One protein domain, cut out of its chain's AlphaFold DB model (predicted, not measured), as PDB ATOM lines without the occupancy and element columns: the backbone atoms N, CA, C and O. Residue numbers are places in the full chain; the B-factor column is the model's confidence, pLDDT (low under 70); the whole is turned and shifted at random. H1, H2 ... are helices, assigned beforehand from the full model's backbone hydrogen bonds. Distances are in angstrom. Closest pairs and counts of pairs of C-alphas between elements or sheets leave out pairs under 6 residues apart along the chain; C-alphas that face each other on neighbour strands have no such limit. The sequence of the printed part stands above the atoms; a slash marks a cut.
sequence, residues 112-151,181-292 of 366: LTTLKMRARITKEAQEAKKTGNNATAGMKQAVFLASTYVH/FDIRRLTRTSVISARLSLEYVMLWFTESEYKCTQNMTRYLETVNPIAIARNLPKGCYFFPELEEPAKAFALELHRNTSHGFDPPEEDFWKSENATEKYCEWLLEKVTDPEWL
ATOM      1  N   LEU A 112     -36.275 -33.498 121.457       84.25
ATOM      2  CA  LEU A 112     -36.799 -32.800 120.290       84.25
ATOM      3  C   LEU A 112     -36.649 -33.637 119.018       84.25
ATOM      4  O   LEU A 112     -37.636 -33.862 118.318       84.25
ATOM      5  N   THR A 113     -35.455 -34.174 118.767       84.50
ATOM      6  CA  THR A 113     -35.201 -35.085 117.644       84.50
ATOM      7  C   THR A 113     -36.095 -36.320 117.724       84.50
ATOM      8  O   THR A 113     -36.679 -36.739 116.722       84.50
ATOM      9  N   THR A 114     -36.288 -36.869 118.928       82.62
ATOM     10  CA  THR A 114     -37.187 -38.011 119.151       82.62
ATOM     11  C   THR A 114     -38.642 -37.654 118.837       82.62
ATOM     12  O   THR A 114     -39.324 -38.414 118.147       82.62
ATOM     13  N   LEU A 115     -39.123 -36.490 119.285       83.75
ATOM     14  CA  LEU A 115     -40.475 -36.001 119.006       83.75
ATOM     15  C   LEU A 115     -40.685 -35.740 117.507       83.75
ATOM     16  O   LEU A 115     -41.695 -36.184 116.961       83.75
ATOM     17  N   LYS A 116     -39.728 -35.103 116.818       85.19
ATOM     18  CA  LYS A 116     -39.771 -34.858 115.363       85.19
ATOM     19  C   LYS A 116     -39.793 -36.159 114.564       85.19
ATOM     20  O   LYS A 116     -40.625 -36.335 113.671       85.19
ATOM     21  N   MET A 117     -38.911 -37.102 114.905       83.44
ATOM     22  CA  MET A 117     -38.881 -38.433 114.291       83.44
ATOM     23  C   MET A 117     -40.227 -39.146 114.465       83.44
ATOM     24  O   MET A 117     -40.772 -39.683 113.499       83.44
ATOM     25  N   ARG A 118     -40.781 -39.121 115.683       81.31
ATOM     26  CA  ARG A 118     -42.082 -39.719 116.006       81.31
ATOM     27  C   ARG A 118     -43.212 -39.080 115.208       81.31
ATOM     28  O   ARG A 118     -43.952 -39.807 114.557       81.31
ATOM     29  N   ALA A 119     -43.291 -37.751 115.169       82.69
ATOM     30  CA  ALA A 119     -44.295 -37.029 114.390       82.69
ATOM     31  C   ALA A 119     -44.239 -37.385 112.890       82.69
ATOM     32  O   ALA A 119     -45.275 -37.625 112.265       82.69
ATOM     33  N   ARG A 120     -43.036 -37.529 112.314       83.50
ATOM     34  CA  ARG A 120     -42.861 -37.979 110.921       83.50
ATOM     35  C   ARG A 120     -43.375 -39.403 110.701       83.50
ATOM     36  O   ARG A 120     -44.174 -39.626 109.794       83.50
ATOM     37  N   ILE A 121     -42.964 -40.351 111.547       82.69
ATOM     38  CA  ILE A 121     -43.419 -41.752 111.479       82.69
ATOM     39  C   ILE A 121     -44.943 -41.831 111.613       82.69
ATOM     40  O   ILE A 121     -45.594 -42.568 110.873       82.69
ATOM     41  N   THR A 122     -45.517 -41.045 112.522       80.62
ATOM     42  CA  THR A 122     -46.960 -40.929 112.726       80.62
ATOM     43  C   THR A 122     -47.677 -40.461 111.465       80.62
ATOM     44  O   THR A 122     -48.669 -41.070 111.059       80.62
ATOM     45  N   LYS A 123     -47.185 -39.392 110.829       83.69
ATOM     46  CA  LYS A 123     -47.751 -38.869 109.582       83.69
ATOM     47  C   LYS A 123     -47.737 -39.928 108.477       83.69
ATOM     48  O   LYS A 123     -48.783 -40.201 107.890       83.69
ATOM     49  N   GLU A 124     -46.601 -40.593 108.270       85.88
ATOM     50  CA  GLU A 124     -46.458 -41.673 107.281       85.88
ATOM     51  C   GLU A 124     -47.406 -42.851 107.563       85.88
ATOM     52  O   GLU A 124     -48.033 -43.391 106.648       85.88
ATOM     53  N   ALA A 125     -47.554 -43.250 108.832       84.69
ATOM     54  CA  ALA A 125     -48.471 -44.317 109.226       84.69
ATOM     55  C   ALA A 125     -49.935 -43.949 108.933       84.69
ATOM     56  O   ALA A 125     -50.708 -44.786 108.458       84.69
ATOM     57  N   GLN A 126     -50.320 -42.693 109.178       84.12
ATOM     58  CA  GLN A 126     -51.672 -42.218 108.896       84.12
ATOM     59  C   GLN A 126     -51.946 -42.140 107.389       84.12
ATOM     60  O   GLN A 126     -53.030 -42.520 106.946       84.12
ATOM     61  N   GLU A 127     -50.982 -41.679 106.591       87.56
ATOM     62  CA  GLU A 127     -51.081 -41.675 105.126       87.56
ATOM     63  C   GLU A 127     -51.243 -43.101 104.579       87.56
ATOM     64  O   GLU A 127     -52.163 -43.356 103.802       87.56
ATOM     65  N   ALA A 128     -50.454 -44.060 105.078       87.12
ATOM     66  CA  ALA A 128     -50.595 -45.473 104.721       87.12
ATOM     67  C   ALA A 128     -51.984 -46.034 105.080       87.12
ATOM     68  O   ALA A 128     -52.595 -46.743 104.270       87.12
ATOM     69  N   LYS A 129     -52.523 -45.679 106.257       86.75
ATOM     70  CA  LYS A 129     -53.881 -46.056 106.686       86.75
ATOM     71  C   LYS A 129     -54.946 -45.472 105.752       86.75
ATOM     72  O   LYS A 129     -55.854 -46.194 105.348       86.75
ATOM     73  N   LYS A 130     -54.815 -44.199 105.350       88.75
ATOM     74  CA  LYS A 130     -55.725 -43.543 104.389       88.75
ATOM     75  C   LYS A 130     -55.733 -44.241 103.027       88.75
ATOM     76  O   LYS A 130     -56.779 -44.306 102.391       88.75
ATOM     77  N   THR A 131     -54.603 -44.809 102.601       93.69
ATOM     78  CA  THR A 131     -54.503 -45.601 101.362       93.69
ATOM     79  C   THR A 131     -54.873 -47.082 101.531       93.69
ATOM     80  O   THR A 131     -54.700 -47.861 100.599       93.69
ATOM     81  N   GLY A 132     -55.348 -47.506 102.709       91.88
ATOM     82  CA  GLY A 132     -55.720 -48.898 102.999       91.88
ATOM     83  C   GLY A 132     -54.543 -49.852 103.250       91.88
ATOM     84  O   GLY A 132     -54.743 -51.059 103.380       91.88
ATOM     85  N   ASN A 133     -53.312 -49.342 103.356       92.19
ATOM     86  CA  ASN A 133     -52.113 -50.137 103.613       92.19
ATOM     87  C   ASN A 133     -51.874 -50.304 105.125       92.19
ATOM     88  O   ASN A 133     -50.970 -49.713 105.725       92.19
ATOM     89  N   ASN A 134     -52.709 -51.142 105.744       89.00
ATOM     90  CA  ASN A 134     -52.673 -51.399 107.186       89.00
ATOM     91  C   ASN A 134     -51.360 -52.056 107.654       89.00
ATOM     92  O   ASN A 134     -50.940 -51.832 108.787       89.00
ATOM     93  N   ALA A 135     -50.692 -52.837 106.797       87.38
ATOM     94  CA  ALA A 135     -49.436 -53.505 107.139       87.38
ATOM     95  C   ALA A 135     -48.290 -52.498 107.334       87.38
ATOM     96  O   ALA A 135     -47.592 -52.543 108.347       87.38
ATOM     97  N   THR A 136     -48.131 -51.546 106.408       85.88
ATOM     98  CA  THR A 136     -47.130 -50.476 106.543       85.88
ATOM     99  C   THR A 136     -47.440 -49.565 107.728       85.88
ATOM    100  O   THR A 136     -46.526 -49.220 108.475       85.88
ATOM    101  N   ALA A 137     -48.717 -49.232 107.954       81.56
ATOM    102  CA  ALA A 137     -49.128 -48.450 109.120       81.56
ATOM    103  C   ALA A 137     -48.761 -49.151 110.445       81.56
ATOM    104  O   ALA A 137     -48.143 -48.536 111.313       81.56
ATOM    105  N   GLY A 138     -49.058 -50.450 110.571       79.19
ATOM    106  CA  GLY A 138     -48.719 -51.243 111.758       79.19
ATOM    107  C   GLY A 138     -47.209 -51.378 111.982       79.19
ATOM    108  O   GLY A 138     -46.736 -51.229 113.107       79.19
ATOM    109  N   MET A 139     -46.427 -51.579 110.915       81.50
ATOM    110  CA  MET A 139     -44.962 -51.636 111.006       81.50
ATOM    111  C   MET A 139     -44.368 -50.313 111.510       81.50
ATOM    112  O   MET A 139     -43.471 -50.322 112.350       81.50
ATOM    113  N   LYS A 140     -44.883 -49.173 111.032       79.12
ATOM    114  CA  LYS A 140     -44.448 -47.837 111.468       79.12
ATOM    115  C   LYS A 140     -44.797 -47.572 112.937       79.12
ATOM    116  O   LYS A 140     -43.970 -47.025 113.658       79.12
ATOM    117  N   GLN A 141     -45.961 -48.029 113.405       72.94
ATOM    118  CA  GLN A 141     -46.349 -47.938 114.819       72.94
ATOM    119  C   GLN A 141     -45.487 -48.820 115.741       72.94
ATOM    120  O   GLN A 141     -45.178 -48.411 116.856       72.94
ATOM    121  N   ALA A 142     -45.037 -49.994 115.290       69.88
ATOM    122  CA  ALA A 142     -44.221 -50.896 116.113       69.88
ATOM    123  C   ALA A 142     -42.837 -50.319 116.488       69.88
ATOM    124  O   ALA A 142     -42.295 -50.648 117.541       69.88
ATOM    125  N   VAL A 143     -42.278 -49.418 115.669       67.81
ATOM    126  CA  VAL A 143     -40.981 -48.750 115.918       67.81
ATOM    127  C   VAL A 143     -41.035 -47.795 117.126       67.81
ATOM    128  O   VAL A 143     -40.008 -47.439 117.698       67.81
ATOM    129  N   PHE A 144     -42.232 -47.409 117.570       64.38
ATOM    130  CA  PHE A 144     -42.448 -46.344 118.551       64.38
ATOM    131  C   PHE A 144     -42.109 -46.723 120.012       64.38
ATOM    132  O   PHE A 144     -41.981 -45.849 120.871       64.38
ATOM    133  N   LEU A 145     -41.951 -48.012 120.324       57.09
ATOM    134  CA  LEU A 145     -41.916 -48.508 121.711       57.09
ATOM    135  C   LEU A 145     -40.545 -48.429 122.412       57.09
ATOM    136  O   LEU A 145     -40.471 -48.687 123.611       57.09
ATOM    137  N   ALA A 146     -39.465 -48.051 121.721       52.75
ATOM    138  CA  ALA A 146     -38.098 -48.167 122.248       52.75
ATOM    139  C   ALA A 146     -37.458 -46.838 122.708       52.75
ATOM    140  O   ALA A 146     -36.305 -46.571 122.384       52.75
ATOM    141  N   SER A 147     -38.176 -46.002 123.469       55.00
ATOM    142  CA  SER A 147     -37.538 -44.895 124.208       55.00
ATOM    143  C   SER A 147     -37.442 -45.265 125.683       55.00
ATOM    144  O   SER A 147     -38.447 -45.352 126.386       55.00
ATOM    145  N   THR A 148     -36.225 -45.524 126.151       53.78
ATOM    146  CA  THR A 148     -35.913 -45.671 127.574       53.78
ATOM    147  C   THR A 148     -35.045 -44.501 127.992       53.78
ATOM    148  O   THR A 148     -33.852 -44.640 128.264       53.78
ATOM    149  N   TYR A 149     -35.646 -43.313 128.054       58.34
ATOM    150  CA  TYR A 149     -35.005 -42.216 128.757       58.34
ATOM    151  C   TYR A 149     -34.955 -42.549 130.254       58.34
ATOM    152  O   TYR A 149     -35.902 -42.323 131.005       58.34
ATOM    153  N   VAL A 150     -33.849 -43.146 130.694       55.88
ATOM    154  CA  VAL A 150     -33.596 -43.412 132.109       55.88
ATOM    155  C   VAL A 150     -32.842 -42.214 132.666       55.88
ATOM    156  O   VAL A 150     -31.628 -42.100 132.496       55.88
ATOM    157  N   HIS A 151     -33.556 -41.313 133.344       56.12
ATOM    158  CA  HIS A 151     -32.899 -40.255 134.110       56.12
ATOM    159  C   HIS A 151     -32.121 -40.894 135.262       56.12
ATOM    160  O   HIS A 151     -32.701 -41.356 136.246       56.12
ATOM    161  N   PHE A 181     -37.908 -27.469 150.619       86.50
ATOM    162  CA  PHE A 181     -36.942 -28.296 149.899       86.50
ATOM    163  C   PHE A 181     -37.618 -29.473 149.185       86.50
ATOM    164  O   PHE A 181     -37.394 -29.688 147.992       86.50
ATOM    165  N   ASP A 182     -38.496 -30.190 149.884       84.00
ATOM    166  CA  ASP A 182     -39.223 -31.327 149.331       84.00
ATOM    167  C   ASP A 182     -40.198 -30.903 148.224       84.00
ATOM    168  O   ASP A 182     -40.251 -31.552 147.180       84.00
ATOM    169  N   ILE A 183     -40.909 -29.780 148.385       85.94
ATOM    170  CA  ILE A 183     -41.742 -29.189 147.326       85.94
ATOM    171  C   ILE A 183     -40.905 -28.954 146.072       85.94
ATOM    172  O   ILE A 183     -41.308 -29.366 144.985       85.94
ATOM    173  N   ARG A 184     -39.729 -28.328 146.191       87.31
ATOM    174  CA  ARG A 184     -38.865 -28.065 145.030       87.31
ATOM    175  C   ARG A 184     -38.369 -29.350 144.388       87.31
ATOM    176  O   ARG A 184     -38.387 -29.463 143.164       87.31
ATOM    177  N   ARG A 185     -37.963 -30.334 145.191       85.00
ATOM    178  CA  ARG A 185     -37.534 -31.645 144.690       85.00
ATOM    179  C   ARG A 185     -38.646 -32.328 143.902       85.00
ATOM    180  O   ARG A 185     -38.429 -32.722 142.760       85.00
ATOM    181  N   LEU A 186     -39.835 -32.426 144.491       84.31
ATOM    182  CA  LEU A 186     -40.981 -33.090 143.881       84.31
ATOM    183  C   LEU A 186     -41.477 -32.344 142.645       84.31
ATOM    184  O   LEU A 186     -41.657 -32.975 141.612       84.31
ATOM    185  N   THR A 187     -41.601 -31.011 142.707       86.75
ATOM    186  CA  THR A 187     -41.936 -30.170 141.540       86.75
ATOM    187  C   THR A 187     -41.013 -30.497 140.381       86.75
ATOM    188  O   THR A 187     -41.452 -30.696 139.252       86.75
ATOM    189  N   ARG A 188     -39.715 -30.577 140.670       86.31
ATOM    190  CA  ARG A 188     -38.693 -30.822 139.671       86.31
ATOM    191  C   ARG A 188     -38.827 -32.196 139.036       86.31
ATOM    192  O   ARG A 188     -38.899 -32.282 137.813       86.31
ATOM    193  N   THR A 189     -38.938 -33.242 139.847       83.62
ATOM    194  CA  THR A 189     -39.204 -34.600 139.359       83.62
ATOM    195  C   THR A 189     -40.488 -34.659 138.530       83.62
ATOM    196  O   THR A 189     -40.474 -35.232 137.444       83.62
ATOM    197  N   SER A 190     -41.572 -34.032 138.992       86.06
ATOM    198  CA  SER A 190     -42.859 -34.005 138.295       86.06
ATOM    199  C   SER A 190     -42.781 -33.287 136.953       86.06
ATOM    200  O   SER A 190     -43.257 -33.836 135.966       86.06
ATOM    201  N   VAL A 191     -42.149 -32.109 136.883       86.62
ATOM    202  CA  VAL A 191     -41.981 -31.380 135.618       86.62
ATOM    203  C   VAL A 191     -41.187 -32.227 134.631       86.62
ATOM    204  O   VAL A 191     -41.627 -32.404 133.506       86.62
ATOM    205  N   ILE A 192     -40.070 -32.828 135.035       83.12
ATOM    206  CA  ILE A 192     -39.257 -33.646 134.118       83.12
ATOM    207  C   ILE A 192     -39.991 -34.904 133.677       83.12
ATOM    208  O   ILE A 192     -39.973 -35.236 132.495       83.12
ATOM    209  N   SER A 193     -40.668 -35.583 134.602       83.00
ATOM    210  CA  SER A 193     -41.510 -36.727 134.261       83.00
ATOM    211  C   SER A 193     -42.572 -36.324 133.239       83.00
ATOM    212  O   SER A 193     -42.708 -36.990 132.220       83.00
ATOM    213  N   ALA A 194     -43.266 -35.206 133.464       84.62
ATOM    214  CA  ALA A 194     -44.246 -34.648 132.537       84.62
ATOM    215  C   ALA A 194     -43.641 -34.322 131.158       84.62
ATOM    216  O   ALA A 194     -44.291 -34.535 130.135       84.62
ATOM    217  N   ARG A 195     -42.390 -33.848 131.116       81.31
ATOM    218  CA  ARG A 195     -41.660 -33.565 129.871       81.31
ATOM    219  C   ARG A 195     -41.395 -34.836 129.070       81.31
ATOM    220  O   ARG A 195     -41.715 -34.880 127.885       81.31
ATOM    221  N   LEU A 196     -40.858 -35.871 129.708       80.12
ATOM    222  CA  LEU A 196     -40.605 -37.165 129.061       80.12
ATOM    223  C   LEU A 196     -41.913 -37.843 128.629       80.12
ATOM    224  O   LEU A 196     -41.991 -38.474 127.579       80.12
ATOM    225  N   SER A 197     -42.974 -37.635 129.404       80.38
ATOM    226  CA  SER A 197     -44.314 -38.130 129.122       80.38
ATOM    227  C   SER A 197     -44.937 -37.598 127.822       80.38
ATOM    228  O   SER A 197     -45.823 -38.256 127.273       80.38
ATOM    229  N   LEU A 198     -44.489 -36.457 127.278       82.69
ATOM    230  CA  LEU A 198     -45.024 -35.946 126.006       82.69
ATOM    231  C   LEU A 198     -44.742 -36.871 124.816       82.69
ATOM    232  O   LEU A 198     -45.492 -36.847 123.840       82.69
ATOM    233  N   GLU A 199     -43.731 -37.735 124.902       80.19
ATOM    234  CA  GLU A 199     -43.492 -38.757 123.883       80.19
ATOM    235  C   GLU A 199     -44.691 -39.700 123.699       80.19
ATOM    236  O   GLU A 199     -44.935 -40.170 122.585       80.19
ATOM    237  N   TYR A 200     -45.455 -39.959 124.767       81.94
ATOM    238  CA  TYR A 200     -46.687 -40.752 124.713       81.94
ATOM    239  C   TYR A 200     -47.858 -39.963 124.125       81.94
ATOM    240  O   TYR A 200     -48.722 -40.538 123.472       81.94
ATOM    241  N   VAL A 201     -47.883 -38.642 124.291       85.31
ATOM    242  CA  VAL A 201     -48.931 -37.803 123.690       85.31
ATOM    243  C   VAL A 201     -48.836 -37.847 122.161       85.31
ATOM    244  O   VAL A 201     -49.858 -37.934 121.484       85.31
ATOM    245  N   MET A 202     -47.619 -37.919 121.610       82.31
ATOM    246  CA  MET A 202     -47.408 -38.098 120.167       82.31
ATOM    247  C   MET A 202     -47.959 -39.434 119.640       82.31
ATOM    248  O   MET A 202     -48.517 -39.479 118.541       82.31
ATOM    249  N   LEU A 203     -47.869 -40.520 120.425       79.06
ATOM    250  CA  LEU A 203     -48.545 -41.783 120.085       79.06
ATOM    251  C   LEU A 203     -50.038 -41.568 119.946       79.06
ATOM    252  O   LEU A 203     -50.637 -41.933 118.938       79.06
ATOM    253  N   TRP A 204     -50.637 -40.950 120.952       86.44
ATOM    254  CA  TRP A 204     -52.077 -40.799 120.994       86.44
ATOM    255  C   TRP A 204     -52.608 -39.888 119.896       86.44
ATOM    256  O   TRP A 204     -53.674 -40.183 119.349       86.44
ATOM    257  N   PHE A 205     -51.866 -38.849 119.496       86.00
ATOM    258  CA  PHE A 205     -52.210 -38.076 118.301       86.00
ATOM    259  C   PHE A 205     -52.298 -38.963 117.055       86.00
ATOM    260  O   PHE A 205     -53.242 -38.820 116.282       86.00
ATOM    261  N   THR A 206     -51.403 -39.943 116.903       76.25
ATOM    262  CA  THR A 206     -51.471 -40.940 115.816       76.25
ATOM    263  C   THR A 206     -52.776 -41.726 115.844       76.25
ATOM    264  O   THR A 206     -53.486 -41.821 114.843       76.25
ATOM    265  N   GLU A 207     -53.082 -42.307 117.002       81.62
ATOM    266  CA  GLU A 207     -54.231 -43.197 117.187       81.62
ATOM    267  C   GLU A 207     -55.558 -42.452 117.032       81.62
ATOM    268  O   GLU A 207     -56.537 -43.016 116.547       81.62
ATOM    269  N   SER A 208     -55.565 -41.167 117.388       85.75
ATOM    270  CA  SER A 208     -56.753 -40.310 117.378       85.75
ATOM    271  C   SER A 208     -56.884 -39.462 116.113       85.75
ATOM    272  O   SER A 208     -57.689 -38.533 116.088       85.75
ATOM    273  N   GLU A 209     -56.104 -39.756 115.068       85.50
ATOM    274  CA  GLU A 209     -56.121 -39.020 113.798       85.50
ATOM    275  C   GLU A 209     -55.910 -37.511 113.985       85.50
ATOM    276  O   GLU A 209     -56.598 -36.699 113.368       85.50
ATOM    277  N   TYR A 210     -54.944 -37.158 114.837       85.25
ATOM    278  CA  TYR A 210     -54.570 -35.786 115.171       85.25
ATOM    279  C   TYR A 210     -55.734 -34.980 115.756       85.25
ATOM    280  O   TYR A 210     -55.991 -33.843 115.377       85.25
ATOM    281  N   LYS A 211     -56.456 -35.589 116.699       90.62
ATOM    282  CA  LYS A 211     -57.493 -34.927 117.496       90.62
ATOM    283  C   LYS A 211     -57.144 -35.003 118.969       90.62
ATOM    284  O   LYS A 211     -56.710 -36.048 119.452       90.62
ATOM    285  N   CYS A 212     -57.415 -33.924 119.688       93.12
ATOM    286  CA  CYS A 212     -57.379 -33.921 121.142       93.12
ATOM    287  C   CYS A 212     -58.564 -34.717 121.688       93.12
ATOM    288  O   CYS A 212     -59.721 -34.375 121.458       93.12
ATOM    289  N   THR A 213     -58.279 -35.817 122.386       92.94
ATOM    290  CA  THR A 213     -59.309 -36.623 123.050       92.94
ATOM    291  C   THR A 213     -59.329 -36.333 124.540       92.94
ATOM    292  O   THR A 213     -58.325 -35.931 125.125       92.94
ATOM    293  N   GLN A 214     -60.455 -36.620 125.196       91.44
ATOM    294  CA  GLN A 214     -60.587 -36.440 126.643       91.44
ATOM    295  C   GLN A 214     -59.505 -37.192 127.441       91.44
ATOM    296  O   GLN A 214     -59.055 -36.704 128.477       91.44
ATOM    297  N   ASN A 215     -59.062 -38.360 126.963       89.38
ATOM    298  CA  ASN A 215     -57.987 -39.119 127.603       89.38
ATOM    299  C   ASN A 215     -56.641 -38.388 127.512       89.38
ATOM    300  O   ASN A 215     -55.932 -38.320 128.516       89.38
ATOM    301  N   MET A 216     -56.322 -37.790 126.358       90.44
ATOM    302  CA  MET A 216     -55.124 -36.957 126.218       90.44
ATOM    303  C   MET A 216     -55.205 -35.723 127.104       90.44
ATOM    304  O   MET A 216     -54.254 -35.432 127.819       90.44
ATOM    305  N   THR A 217     -56.349 -35.035 127.115       89.19
ATOM    306  CA  THR A 217     -56.556 -33.859 127.965       89.19
ATOM    307  C   THR A 217     -56.369 -34.218 129.438       89.19
ATOM    308  O   THR A 217     -55.614 -33.555 130.135       89.19
ATOM    309  N   ARG A 218     -56.959 -35.319 129.922       89.00
ATOM    310  CA  ARG A 218     -56.759 -35.771 131.311       89.00
ATOM    311  C   ARG A 218     -55.287 -36.057 131.617       89.00
ATOM    312  O   ARG A 218     -54.804 -35.723 132.690       89.00
ATOM    313  N   TYR A 219     -54.563 -36.660 130.682       88.56
ATOM    314  CA  TYR A 219     -53.137 -36.920 130.861       88.56
ATOM    315  C   TYR A 219     -52.309 -35.632 130.883       88.56
ATOM    316  O   TYR A 219     -51.448 -35.466 131.743       88.56
ATOM    317  N   LEU A 220     -52.600 -34.693 129.983       90.56
ATOM    318  CA  LEU A 220     -51.929 -33.397 129.892       90.56
ATOM    319  C   LEU A 220     -52.203 -32.497 131.107       90.56
ATOM    320  O   LEU A 220     -51.463 -31.550 131.354       90.56
ATOM    321  N   GLU A 221     -53.196 -32.809 131.938       89.62
ATOM    322  CA  GLU A 221     -53.356 -32.134 133.228       89.62
ATOM    323  C   GLU A 221     -52.127 -32.348 134.123       89.62
ATOM    324  O   GLU A 221     -51.711 -31.439 134.837       89.62
ATOM    325  N   THR A 222     -51.472 -33.509 134.015       86.69
ATOM    326  CA  THR A 222     -50.239 -33.808 134.760       86.69
ATOM    327  C   THR A 222     -49.035 -32.990 134.294       86.69
ATOM    328  O   THR A 222     -48.056 -32.892 135.032       86.69
ATOM    329  N   VAL A 223     -49.106 -32.365 133.109       87.06
ATOM    330  CA  VAL A 223     -48.042 -31.496 132.583       87.06
ATOM    331  C   VAL A 223     -48.268 -30.014 132.880       87.06
ATOM    332  O   VAL A 223     -47.367 -29.201 132.663       87.06
ATOM    333  N   ASN A 224     -49.446 -29.654 133.397       89.94
ATOM    334  CA  ASN A 224     -49.773 -28.285 133.769       89.94
ATOM    335  C   ASN A 224     -48.953 -27.877 135.014       89.94
ATOM    336  O   ASN A 224     -49.150 -28.457 136.087       89.94
ATOM    337  N   PRO A 225     -48.076 -26.859 134.930       89.06
ATOM    338  CA  PRO A 225     -47.222 -26.457 136.050       89.06
ATOM    339  C   PRO A 225     -48.012 -25.972 137.274       89.06
ATOM    340  O   PRO A 225     -47.581 -26.183 138.408       89.06
ATOM    341  N   ILE A 226     -49.195 -25.380 137.074       89.81
ATOM    342  CA  ILE A 226     -50.088 -24.980 138.169       89.81
ATOM    343  C   ILE A 226     -50.708 -26.215 138.827       89.81
ATOM    344  O   ILE A 226     -50.805 -26.265 140.053       89.81
ATOM    345  N   ALA A 227     -51.117 -27.213 138.039       89.00
ATOM    346  CA  ALA A 227     -51.650 -28.465 138.574       89.00
ATOM    347  C   ALA A 227     -50.570 -29.249 139.331       89.00
ATOM    348  O   ALA A 227     -50.835 -29.727 140.430       89.00
ATOM    349  N   ILE A 228     -49.338 -29.296 138.808       88.38
ATOM    350  CA  ILE A 228     -48.179 -29.864 139.507       88.38
ATOM    351  C   ILE A 228     -48.024 -29.181 140.867       88.38
ATOM    352  O   ILE A 228     -48.130 -29.853 141.885       88.38
ATOM    353  N   ALA A 229     -47.872 -27.853 140.912       86.88
ATOM    354  CA  ALA A 229     -47.710 -27.126 142.173       86.88
ATOM    355  C   ALA A 229     -48.899 -27.303 143.138       86.88
ATOM    356  O   ALA A 229     -48.721 -27.305 144.357       86.88
ATOM    357  N   ARG A 230     -50.118 -27.462 142.607       83.56
ATOM    358  CA  ARG A 230     -51.332 -27.714 143.393       83.56
ATOM    359  C   ARG A 230     -51.339 -29.100 144.034       83.56
ATOM    360  O   ARG A 230     -51.741 -29.203 145.187       83.56
ATOM    361  N   ASN A 231     -50.916 -30.119 143.292       80.00
ATOM    362  CA  ASN A 231     -50.982 -31.526 143.691       80.00
ATOM    363  C   ASN A 231     -49.804 -31.959 144.571       80.00
ATOM    364  O   ASN A 231     -49.776 -33.088 145.059       80.00
ATOM    365  N   LEU A 232     -48.819 -31.083 144.777       77.88
ATOM    366  CA  LEU A 232     -47.750 -31.336 145.729       77.88
ATOM    367  C   LEU A 232     -48.275 -31.263 147.163       77.88
ATOM    368  O   LEU A 232     -49.149 -30.446 147.460       77.88
ATOM    369  N   PRO A 233     -47.703 -32.052 148.085       67.81
ATOM    370  CA  PRO A 233     -47.998 -31.910 149.498       67.81
ATOM    371  C   PRO A 233     -47.493 -30.534 149.955       67.81
ATOM    372  O   PRO A 233     -46.312 -30.357 150.252       67.81
ATOM    373  N   LYS A 234     -48.384 -29.534 149.993       61.97
ATOM    374  CA  LYS A 234     -48.105 -28.142 150.409       61.97
ATOM    375  C   LYS A 234     -47.879 -28.025 151.919       61.97
ATOM    376  O   LYS A 234     -48.452 -27.163 152.583       61.97
ATOM    377  N   GLY A 235     -47.146 -28.970 152.502       57.69
ATOM    378  CA  GLY A 235     -47.057 -29.094 153.946       57.69
ATOM    379  C   GLY A 235     -48.435 -29.210 154.597       57.69
ATOM    380  O   GLY A 235     -48.600 -28.655 155.666       57.69
ATOM    381  N   CYS A 236     -49.444 -29.803 153.947       66.75
ATOM    382  CA  CYS A 236     -50.794 -29.990 154.501       66.75
ATOM    383  C   CYS A 236     -51.410 -28.744 155.183       66.75
ATOM    384  O   CYS A 236     -51.984 -28.849 156.263       66.75
ATOM    385  N   TYR A 237     -51.264 -27.557 154.576       73.75
ATOM    386  CA  TYR A 237     -51.693 -26.253 155.121       73.75
ATOM    387  C   TYR A 237     -50.936 -25.754 156.370       73.75
ATOM    388  O   TYR A 237     -51.295 -24.715 156.924       73.75
ATOM    389  N   PHE A 238     -49.862 -26.421 156.808       85.69
ATOM    390  CA  PHE A 238     -49.005 -25.932 157.897       85.69
ATOM    391  C   PHE A 238     -48.196 -24.688 157.498       85.69
ATOM    392  O   PHE A 238     -47.904 -23.853 158.354       85.69
ATOM    393  N   PHE A 239     -47.858 -24.546 156.210       89.00
ATOM    394  CA  PHE A 239     -47.057 -23.435 155.682       89.00
ATOM    395  C   PHE A 239     -47.694 -22.832 154.419       89.00
ATOM    396  O   PHE A 239     -47.173 -23.022 153.315       89.00
ATOM    397  N   PRO A 240     -48.838 -22.132 154.543       87.06
ATOM    398  CA  PRO A 240     -49.511 -21.514 153.397       87.06
ATOM    399  C   PRO A 240     -48.613 -20.518 152.649       87.06
ATOM    400  O   PRO A 240     -48.761 -20.336 151.444       87.06
ATOM    401  N   GLU A 241     -47.624 -19.923 153.323       88.69
ATOM    402  CA  GLU A 241     -46.645 -19.025 152.707       88.69
ATOM    403  C   GLU A 241     -45.773 -19.686 151.624       88.69
ATOM    404  O   GLU A 241     -45.137 -18.981 150.844       88.69
ATOM    405  N   LEU A 242     -45.728 -21.024 151.555       87.19
ATOM    406  CA  LEU A 242     -44.946 -21.756 150.553       87.19
ATOM    407  C   LEU A 242     -45.696 -21.979 149.233       87.19
ATOM    408  O   LEU A 242     -45.072 -22.400 148.261       87.19
ATOM    409  N   GLU A 243     -47.001 -21.693 149.168       85.88
ATOM    410  CA  GLU A 243     -47.825 -21.955 147.982       85.88
ATOM    411  C   GLU A 243     -47.381 -21.150 146.754       85.88
ATOM    412  O   GLU A 243     -47.104 -21.727 145.699       85.88
ATOM    413  N   GLU A 244     -47.266 -19.829 146.888       87.81
ATOM    414  CA  GLU A 244     -46.844 -18.967 145.779       87.81
ATOM    415  C   GLU A 244     -45.394 -19.244 145.340       87.81
ATOM    416  O   GLU A 244     -45.172 -19.425 144.140       87.81
ATOM    417  N   PRO A 245     -44.406 -19.395 146.249       87.94
ATOM    418  CA  PRO A 245     -43.062 -19.835 145.873       87.94
ATOM    419  C   PRO A 245     -43.031 -21.177 145.129       87.94
ATOM    420  O   PRO A 245     -42.264 -21.327 144.178       87.94
ATOM    421  N   ALA A 246     -43.856 -22.151 145.532       86.69
ATOM    422  CA  ALA A 246     -43.944 -23.451 144.865       86.69
ATOM    423  C   ALA A 246     -44.459 -23.316 143.428       86.69
ATOM    424  O   ALA A 246     -43.895 -23.886 142.492       86.69
ATOM    425  N   LYS A 247     -45.520 -22.526 143.249       89.25
ATOM    426  CA  LYS A 247     -46.126 -22.256 141.946       89.25
ATOM    427  C   LYS A 247     -45.179 -21.490 141.023       89.25
ATOM    428  O   LYS A 247     -45.021 -21.877 139.866       89.25
ATOM    429  N   ALA A 248     -44.522 -20.447 141.533       90.31
ATOM    430  CA  ALA A 248     -43.527 -19.683 140.788       90.31
ATOM    431  C   ALA A 248     -42.373 -20.584 140.324       90.31
ATOM    432  O   ALA A 248     -42.016 -20.562 139.149       90.31
ATOM    433  N   PHE A 249     -41.868 -21.447 141.210       89.38
ATOM    434  CA  PHE A 249     -40.820 -22.406 140.872       89.38
ATOM    435  C   PHE A 249     -41.266 -23.420 139.805       89.38
ATOM    436  O   PHE A 249     -40.504 -23.717 138.888       89.38
ATOM    437  N   ALA A 250     -42.499 -23.930 139.874       89.88
ATOM    438  CA  ALA A 250     -43.034 -24.843 138.861       89.88
ATOM    439  C   ALA A 250     -43.136 -24.184 137.477       89.88
ATOM    440  O   ALA A 250     -42.780 -24.805 136.475       89.88
ATOM    441  N   LEU A 251     -43.591 -22.928 137.418       90.69
ATOM    442  CA  LEU A 251     -43.677 -22.146 136.181       90.69
ATOM    443  C   LEU A 251     -42.293 -21.827 135.611       90.69
ATOM    444  O   LEU A 251     -42.067 -22.011 134.417       90.69
ATOM    445  N   GLU A 252     -41.366 -21.379 136.458       89.69
ATOM    446  CA  GLU A 252     -39.979 -21.117 136.074       89.69
ATOM    447  C   GLU A 252     -39.328 -22.381 135.510       89.69
ATOM    448  O   GLU A 252     -38.745 -22.356 134.427       89.69
ATOM    449  N   LEU A 253     -39.473 -23.510 136.203       88.06
ATOM    450  CA  LEU A 253     -38.906 -24.766 135.746       88.06
ATOM    451  C   LEU A 253     -39.547 -25.222 134.434       88.06
ATOM    452  O   LEU A 253     -38.834 -25.606 133.517       88.06
ATOM    453  N   HIS A 254     -40.873 -25.122 134.311       87.62
ATOM    454  CA  HIS A 254     -41.569 -25.421 133.063       87.62
ATOM    455  C   HIS A 254     -41.029 -24.565 131.907       87.62
ATOM    456  O   HIS A 254     -40.783 -25.107 130.830       87.62
ATOM    457  N   ARG A 255     -40.783 -23.267 132.130       87.06
ATOM    458  CA  ARG A 255     -40.171 -22.366 131.139       87.06
ATOM    459  C   ARG A 255     -38.756 -22.798 130.759       87.06
ATOM    460  O   ARG A 255     -38.448 -22.939 129.580       87.06
ATOM    461  N   ASN A 256     -37.925 -23.070 131.758       85.19
ATOM    462  CA  ASN A 256     -36.511 -23.384 131.569       85.19
ATOM    463  C   ASN A 256     -36.266 -24.772 130.955       85.19
ATOM    464  O   ASN A 256     -35.220 -24.994 130.354       85.19
ATOM    465  N   THR A 257     -37.211 -25.706 131.086       81.06
ATOM    466  CA  THR A 257     -37.112 -27.059 130.511       81.06
ATOM    467  C   THR A 257     -37.997 -27.235 129.274       81.06
ATOM    468  O   THR A 257     -38.584 -28.304 129.080       81.06
ATOM    469  N   SER A 258     -38.200 -26.178 128.487       78.19
ATOM    470  CA  SER A 258     -39.089 -26.246 127.326       78.19
ATOM    471  C   SER A 258     -38.560 -27.172 126.219       78.19
ATOM    472  O   SER A 258     -37.356 -27.352 126.059       78.19
ATOM    473  N   HIS A 259     -39.467 -27.732 125.413       71.81
ATOM    474  CA  HIS A 259     -39.184 -28.649 124.295       71.81
ATOM    475  C   HIS A 259     -38.722 -27.934 123.017       71.81
ATOM    476  O   HIS A 259     -39.093 -28.331 121.918       71.81
ATOM    477  N   GLY A 260     -37.990 -26.827 123.149       72.69
ATOM    478  CA  GLY A 260     -37.648 -25.972 122.008       72.69
ATOM    479  C   GLY A 260     -38.816 -25.140 121.457       72.69
ATOM    480  O   GLY A 260     -38.649 -24.477 120.443       72.69
ATOM    481  N   PHE A 261     -39.973 -25.142 122.125       79.88
ATOM    482  CA  PHE A 261     -41.069 -24.201 121.874       79.88
ATOM    483  C   PHE A 261     -41.079 -23.110 122.942       79.88
ATOM    484  O   PHE A 261     -40.648 -23.360 124.066       79.88
ATOM    485  N   ASP A 262     -41.648 -21.945 122.658       82.75
ATOM    486  CA  ASP A 262     -41.973 -20.993 123.722       82.75
ATOM    487  C   ASP A 262     -43.166 -21.536 124.523       82.75
ATOM    488  O   ASP A 262     -44.254 -21.705 123.963       82.75
ATOM    489  N   PRO A 263     -42.985 -21.898 125.807       83.06
ATOM    490  CA  PRO A 263     -44.045 -22.531 126.573       83.06
ATOM    491  C   PRO A 263     -45.121 -21.507 126.954       83.06
ATOM    492  O   PRO A 263     -44.794 -20.342 127.196       83.06
ATOM    493  N   PRO A 264     -46.392 -21.927 127.087       87.25
ATOM    494  CA  PRO A 264     -47.461 -21.011 127.456       87.25
ATOM    495  C   PRO A 264     -47.233 -20.333 128.810       87.25
ATOM    496  O   PRO A 264     -46.727 -20.940 129.764       87.25
ATOM    497  N   GLU A 265     -47.636 -19.067 128.886       89.94
ATOM    498  CA  GLU A 265     -47.494 -18.228 130.070       89.94
ATOM    499  C   GLU A 265     -48.500 -18.564 131.185       89.94
ATOM    500  O   GLU A 265     -49.373 -19.417 131.050       89.94
ATOM    501  N   GLU A 266     -48.342 -17.947 132.357       89.12
ATOM    502  CA  GLU A 266     -49.161 -18.267 133.532       89.12
ATOM    503  C   GLU A 266     -50.664 -18.019 133.303       89.12
ATOM    504  O   GLU A 266     -51.507 -18.774 133.789       89.12
ATOM    505  N   ASP A 267     -51.005 -16.957 132.581       91.69
ATOM    506  CA  ASP A 267     -52.372 -16.586 132.215       91.69
ATOM    507  C   ASP A 267     -53.054 -17.655 131.351       91.69
ATOM    508  O   ASP A 267     -54.220 -17.980 131.588       91.69
ATOM    509  N   PHE A 268     -52.310 -18.285 130.439       92.88
ATOM    510  CA  PHE A 268     -52.785 -19.426 129.660       92.88
ATOM    511  C   PHE A 268     -53.274 -20.556 130.576       92.88
ATOM    512  O   PHE A 268     -54.398 -21.047 130.429       92.88
ATOM    513  N   TRP A 269     -52.467 -20.919 131.576       90.44
ATOM    514  CA  TRP A 269     -52.764 -22.007 132.512       90.44
ATOM    515  C   TRP A 269     -53.890 -21.694 133.502       90.44
ATOM    516  O   TRP A 269     -54.452 -22.614 134.099       90.44
ATOM    517  N   LYS A 270     -54.222 -20.412 133.686       89.88
ATOM    518  CA  LYS A 270     -55.364 -19.958 134.495       89.88
ATOM    519  C   LYS A 270     -56.681 -19.954 133.724       89.88
ATOM    520  O   LYS A 270     -57.733 -19.821 134.347       89.88
ATOM    521  N   SER A 271     -56.636 -20.051 132.398       91.94
ATOM    522  CA  SER A 271     -57.841 -19.990 131.581       91.94
ATOM    523  C   SER A 271     -58.719 -21.232 131.757       91.94
ATOM    524  O   SER A 271     -58.240 -22.333 132.043       91.94
ATOM    525  N   GLU A 272     -60.028 -21.068 131.557       89.56
ATOM    526  CA  GLU A 272     -60.928 -22.214 131.447       89.56
ATOM    527  C   GLU A 272     -60.463 -23.129 130.309       89.56
ATOM    528  O   GLU A 272     -60.037 -22.659 129.245       89.56
ATOM    529  N   ASN A 273     -60.520 -24.437 130.560       91.31
ATOM    530  CA  ASN A 273     -60.071 -25.485 129.646       91.31
ATOM    531  C   ASN A 273     -58.597 -25.348 129.209       91.31
ATOM    532  O   ASN A 273     -58.238 -25.777 128.115       91.31
ATOM    533  N   ALA A 274     -57.724 -24.789 130.061       92.12
ATOM    534  CA  ALA A 274     -56.293 -24.628 129.772       92.12
ATOM    535  C   ALA A 274     -55.630 -25.906 129.231       92.12
ATOM    536  O   ALA A 274     -54.812 -25.846 128.321       92.12
ATOM    537  N   THR A 275     -56.003 -27.074 129.755       91.38
ATOM    538  CA  THR A 275     -55.434 -28.355 129.324       91.38
ATOM    539  C   THR A 275     -55.874 -28.772 127.917       91.38
ATOM    540  O   THR A 275     -55.087 -29.353 127.175       91.38
ATOM    541  N   GLU A 276     -57.115 -28.472 127.532       93.19
ATOM    542  CA  GLU A 276     -57.617 -28.727 126.175       93.19
ATOM    543  C   GLU A 276     -56.922 -27.799 125.179       93.19
ATOM    544  O   GLU A 276     -56.332 -28.273 124.213       93.19
ATOM    545  N   LYS A 277     -56.849 -26.503 125.505       94.50
ATOM    546  CA  LYS A 277     -56.077 -25.520 124.733       94.50
ATOM    547  C   LYS A 277     -54.607 -25.910 124.617       94.50
ATOM    548  O   LYS A 277     -53.994 -25.682 123.584       94.50
ATOM    549  N   TYR A 278     -54.024 -26.498 125.664       92.94
ATOM    550  CA  TYR A 278     -52.641 -26.972 125.624       92.94
ATOM    551  C   TYR A 278     -52.472 -28.144 124.663       92.94
ATOM    552  O   TYR A 278     -51.479 -28.207 123.946       92.94
ATOM    553  N   CYS A 279     -53.440 -29.060 124.635       93.56
ATOM    554  CA  CYS A 279     -53.447 -30.147 123.671       93.56
ATOM    555  C   CYS A 279     -53.506 -29.611 122.235       93.56
ATOM    556  O   CYS A 279     -52.709 -30.038 121.403       93.56
ATOM    557  N   GLU A 280     -54.403 -28.660 121.963       94.12
ATOM    558  CA  GLU A 280     -54.543 -28.030 120.644       94.12
ATOM    559  C   GLU A 280     -53.280 -27.266 120.242       94.12
ATOM    560  O   GLU A 280     -52.775 -27.449 119.137       94.12
ATOM    561  N   TRP A 281     -52.718 -26.482 121.163       93.50
ATOM    562  CA  TRP A 281     -51.454 -25.777 120.960       93.50
ATOM    563  C   TRP A 281     -50.314 -26.750 120.648       93.50
ATOM    564  O   TRP A 281     -49.562 -26.550 119.697       93.50
ATOM    565  N   LEU A 282     -50.189 -27.837 121.414       91.31
ATOM    566  CA  LEU A 282     -49.147 -28.837 121.191       91.31
ATOM    567  C   LEU A 282     -49.333 -29.525 119.837       91.31
ATOM    568  O   LEU A 282     -48.357 -29.733 119.123       91.31
ATOM    569  N   LEU A 283     -50.576 -29.856 119.488       91.31
ATOM    570  CA  LEU A 283     -50.942 -30.449 118.210       91.31
ATOM    571  C   LEU A 283     -50.558 -29.540 117.034       91.31
ATOM    572  O   LEU A 283     -49.940 -30.012 116.081       91.31
ATOM    573  N   GLU A 284     -50.879 -28.247 117.113       91.94
ATOM    574  CA  GLU A 284     -50.478 -27.239 116.126       91.94
ATOM    575  C   GLU A 284     -48.954 -27.219 115.961       91.94
ATOM    576  O   GLU A 284     -48.447 -27.342 114.849       91.94
ATOM    577  N   LYS A 285     -48.209 -27.177 117.074       88.88
ATOM    578  CA  LYS A 285     -46.741 -27.142 117.046       88.88
ATOM    579  C   LYS A 285     -46.098 -28.375 116.421       88.88
ATOM    580  O   LYS A 285     -45.127 -28.239 115.689       88.88
ATOM    581  N   VAL A 286     -46.615 -29.574 116.687       85.94
ATOM    582  CA  VAL A 286     -46.012 -30.814 116.158       85.94
ATOM    583  C   VAL A 286     -46.480 -31.181 114.753       85.94
ATOM    584  O   VAL A 286     -45.902 -32.070 114.129       85.94
ATOM    585  N   THR A 287     -47.524 -30.517 114.256       86.69
ATOM    586  CA  THR A 287     -47.999 -30.666 112.873       86.69
ATOM    587  C   THR A 287     -47.478 -29.572 111.943       86.69
ATOM    588  O   THR A 287     -47.659 -29.688 110.729       86.69
ATOM    589  N   ASP A 288     -46.786 -28.568 112.487       88.44
ATOM    590  CA  ASP A 288     -46.127 -27.512 111.727       88.44
ATOM    591  C   ASP A 288     -45.054 -28.104 110.783       88.44
ATOM    592  O   ASP A 288     -44.091 -28.738 111.243       88.44
ATOM    593  N   PRO A 289     -45.205 -27.946 109.454       82.44
ATOM    594  CA  PRO A 289     -44.245 -28.468 108.493       82.44
ATOM    595  C   PRO A 289     -42.851 -27.845 108.639       82.44
ATOM    596  O   PRO A 289     -41.871 -28.561 108.441       82.44
ATOM    597  N   GLU A 290     -42.734 -26.570 109.027       84.06
ATOM    598  CA  GLU A 290     -41.427 -25.914 109.180       84.06
ATOM    599  C   GLU A 290     -40.616 -26.575 110.303       84.06
ATOM    600  O   GLU A 290     -39.433 -26.888 110.144       84.06
ATOM    601  N   TRP A 291     -41.289 -26.915 111.404       81.12
ATOM    602  CA  TRP A 291     -40.683 -27.604 112.540       81.12
ATOM    603  C   TRP A 291     -40.206 -29.027 112.199       81.12
ATOM    604  O   TRP A 291     -39.169 -29.483 112.693       81.12
ATOM    605  N   LEU A 292     -40.926 -29.738 111.323       77.50
ATOM    606  CA  LEU A 292     -40.562 -31.091 110.875       77.50
ATOM    607  C   LEU A 292     -39.380 -31.116 109.887       77.50
ATOM    608  O   LEU A 292     -38.723 -32.159 109.743       77.50
TER     609      LEU A 292
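AT A GLANCE: This is residues 112 to 151 and 181 to 292 of the 366 residues of an uncharacterized protein of Steinernema glaseri (UniProt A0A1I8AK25). The long helix H3 forms the spine of an elongated body with a helical hairpin packed near each end: H1 and H2 pack through H1 on residues 199 to 206 of H3, and H5 and H6 on residues 183 to 191. H4 folds back along H3, H8 packs on H4 with residues 275 to 279 alone, about perpendicular to it, and short H9 packs on H1. The printed part has 152 residues with nine named helices, H1 to H9 in order, and no named strand; the class is all helix. It is only just compact, close to loose, with a radius of gyration of the C-alphas of 17.4 A and spans of 60 by 33 by 26 A.

HOW THE PARTS SIT: H1, residues 112 to 130, and H2, residues 134 to 145, form a hairpin at a shallow tilt of 18 degrees; their closest C-alphas, of Ala 125 and Ala 137, are 4.2 A apart. H3, residues 181 to 207, has a kink of 34 degrees near residue 199; with residues 199 to 206 alone it touches H1, closest at the C-alphas of Thr 122 and Thr 206, 5.5 A. H4, residues 214 to 223, forms a hairpin with H3, closest at the C-alphas of Ala 194 and Val 223, 4.9 A. H5, residues 225 to 231, and H6, residues 240 to 256, form a hairpin at a tilt of 37 degrees, only just steep; the C-alphas of Ala 229 and Lys 247 come closest, at 5.1 A. H6 touches residues 183 to 191 of H3 alone at a steep tilt of 46 degrees, closest at the C-alphas of Thr 187 and Ala 250, 6.1 A. H7, residues 266 to 270, touches no helix but is near H5, H6 and H8, residues 274 to 287. H8 touches H4 with residues 275 to 279 alone, about perpendicular at 85 degrees; the C-alphas of Thr 217 and Glu 276 are closest, at 5.5 A. H9, residues 289 to 292, touches H1, closest at the C-alphas of Lys 116 and Leu 292, 5.9 A. Every O i to N i+4 pair is within hydrogen-bond range in H1, H5, H7 and H8, against 5 of 8 in H2, 19 of 23 in H3, 4 of 6 in H4 and 11 of 13 in H6; H9 is too short for such a pair.

IN THESE COORDINATES: H1 begins at C-alpha 112, (-36.799, -32.800, 120.290), and is 27.0 A long from first to last C-alpha. H3 measures 39.9 A, H6 25.5 A and H8 19.8 A; H9 ends at C-alpha 292, (-40.562, -31.091, 110.875).

THE WHOLE: The C-alphas of Thr 131 and Phe 238 are the two farthest apart, 60.1 A. Residues 152 to 180 are not printed, and C-alphas 151 and 181 are 20.2 A apart across the cut. Residues 236 to 241, of which 240 and 241 belong to H6, stand free. Of the links that are printed whole, none is long. The mean pLDDT of the printed part is 83.8, and residues 142 to 151 and 233 to 236 are under 70.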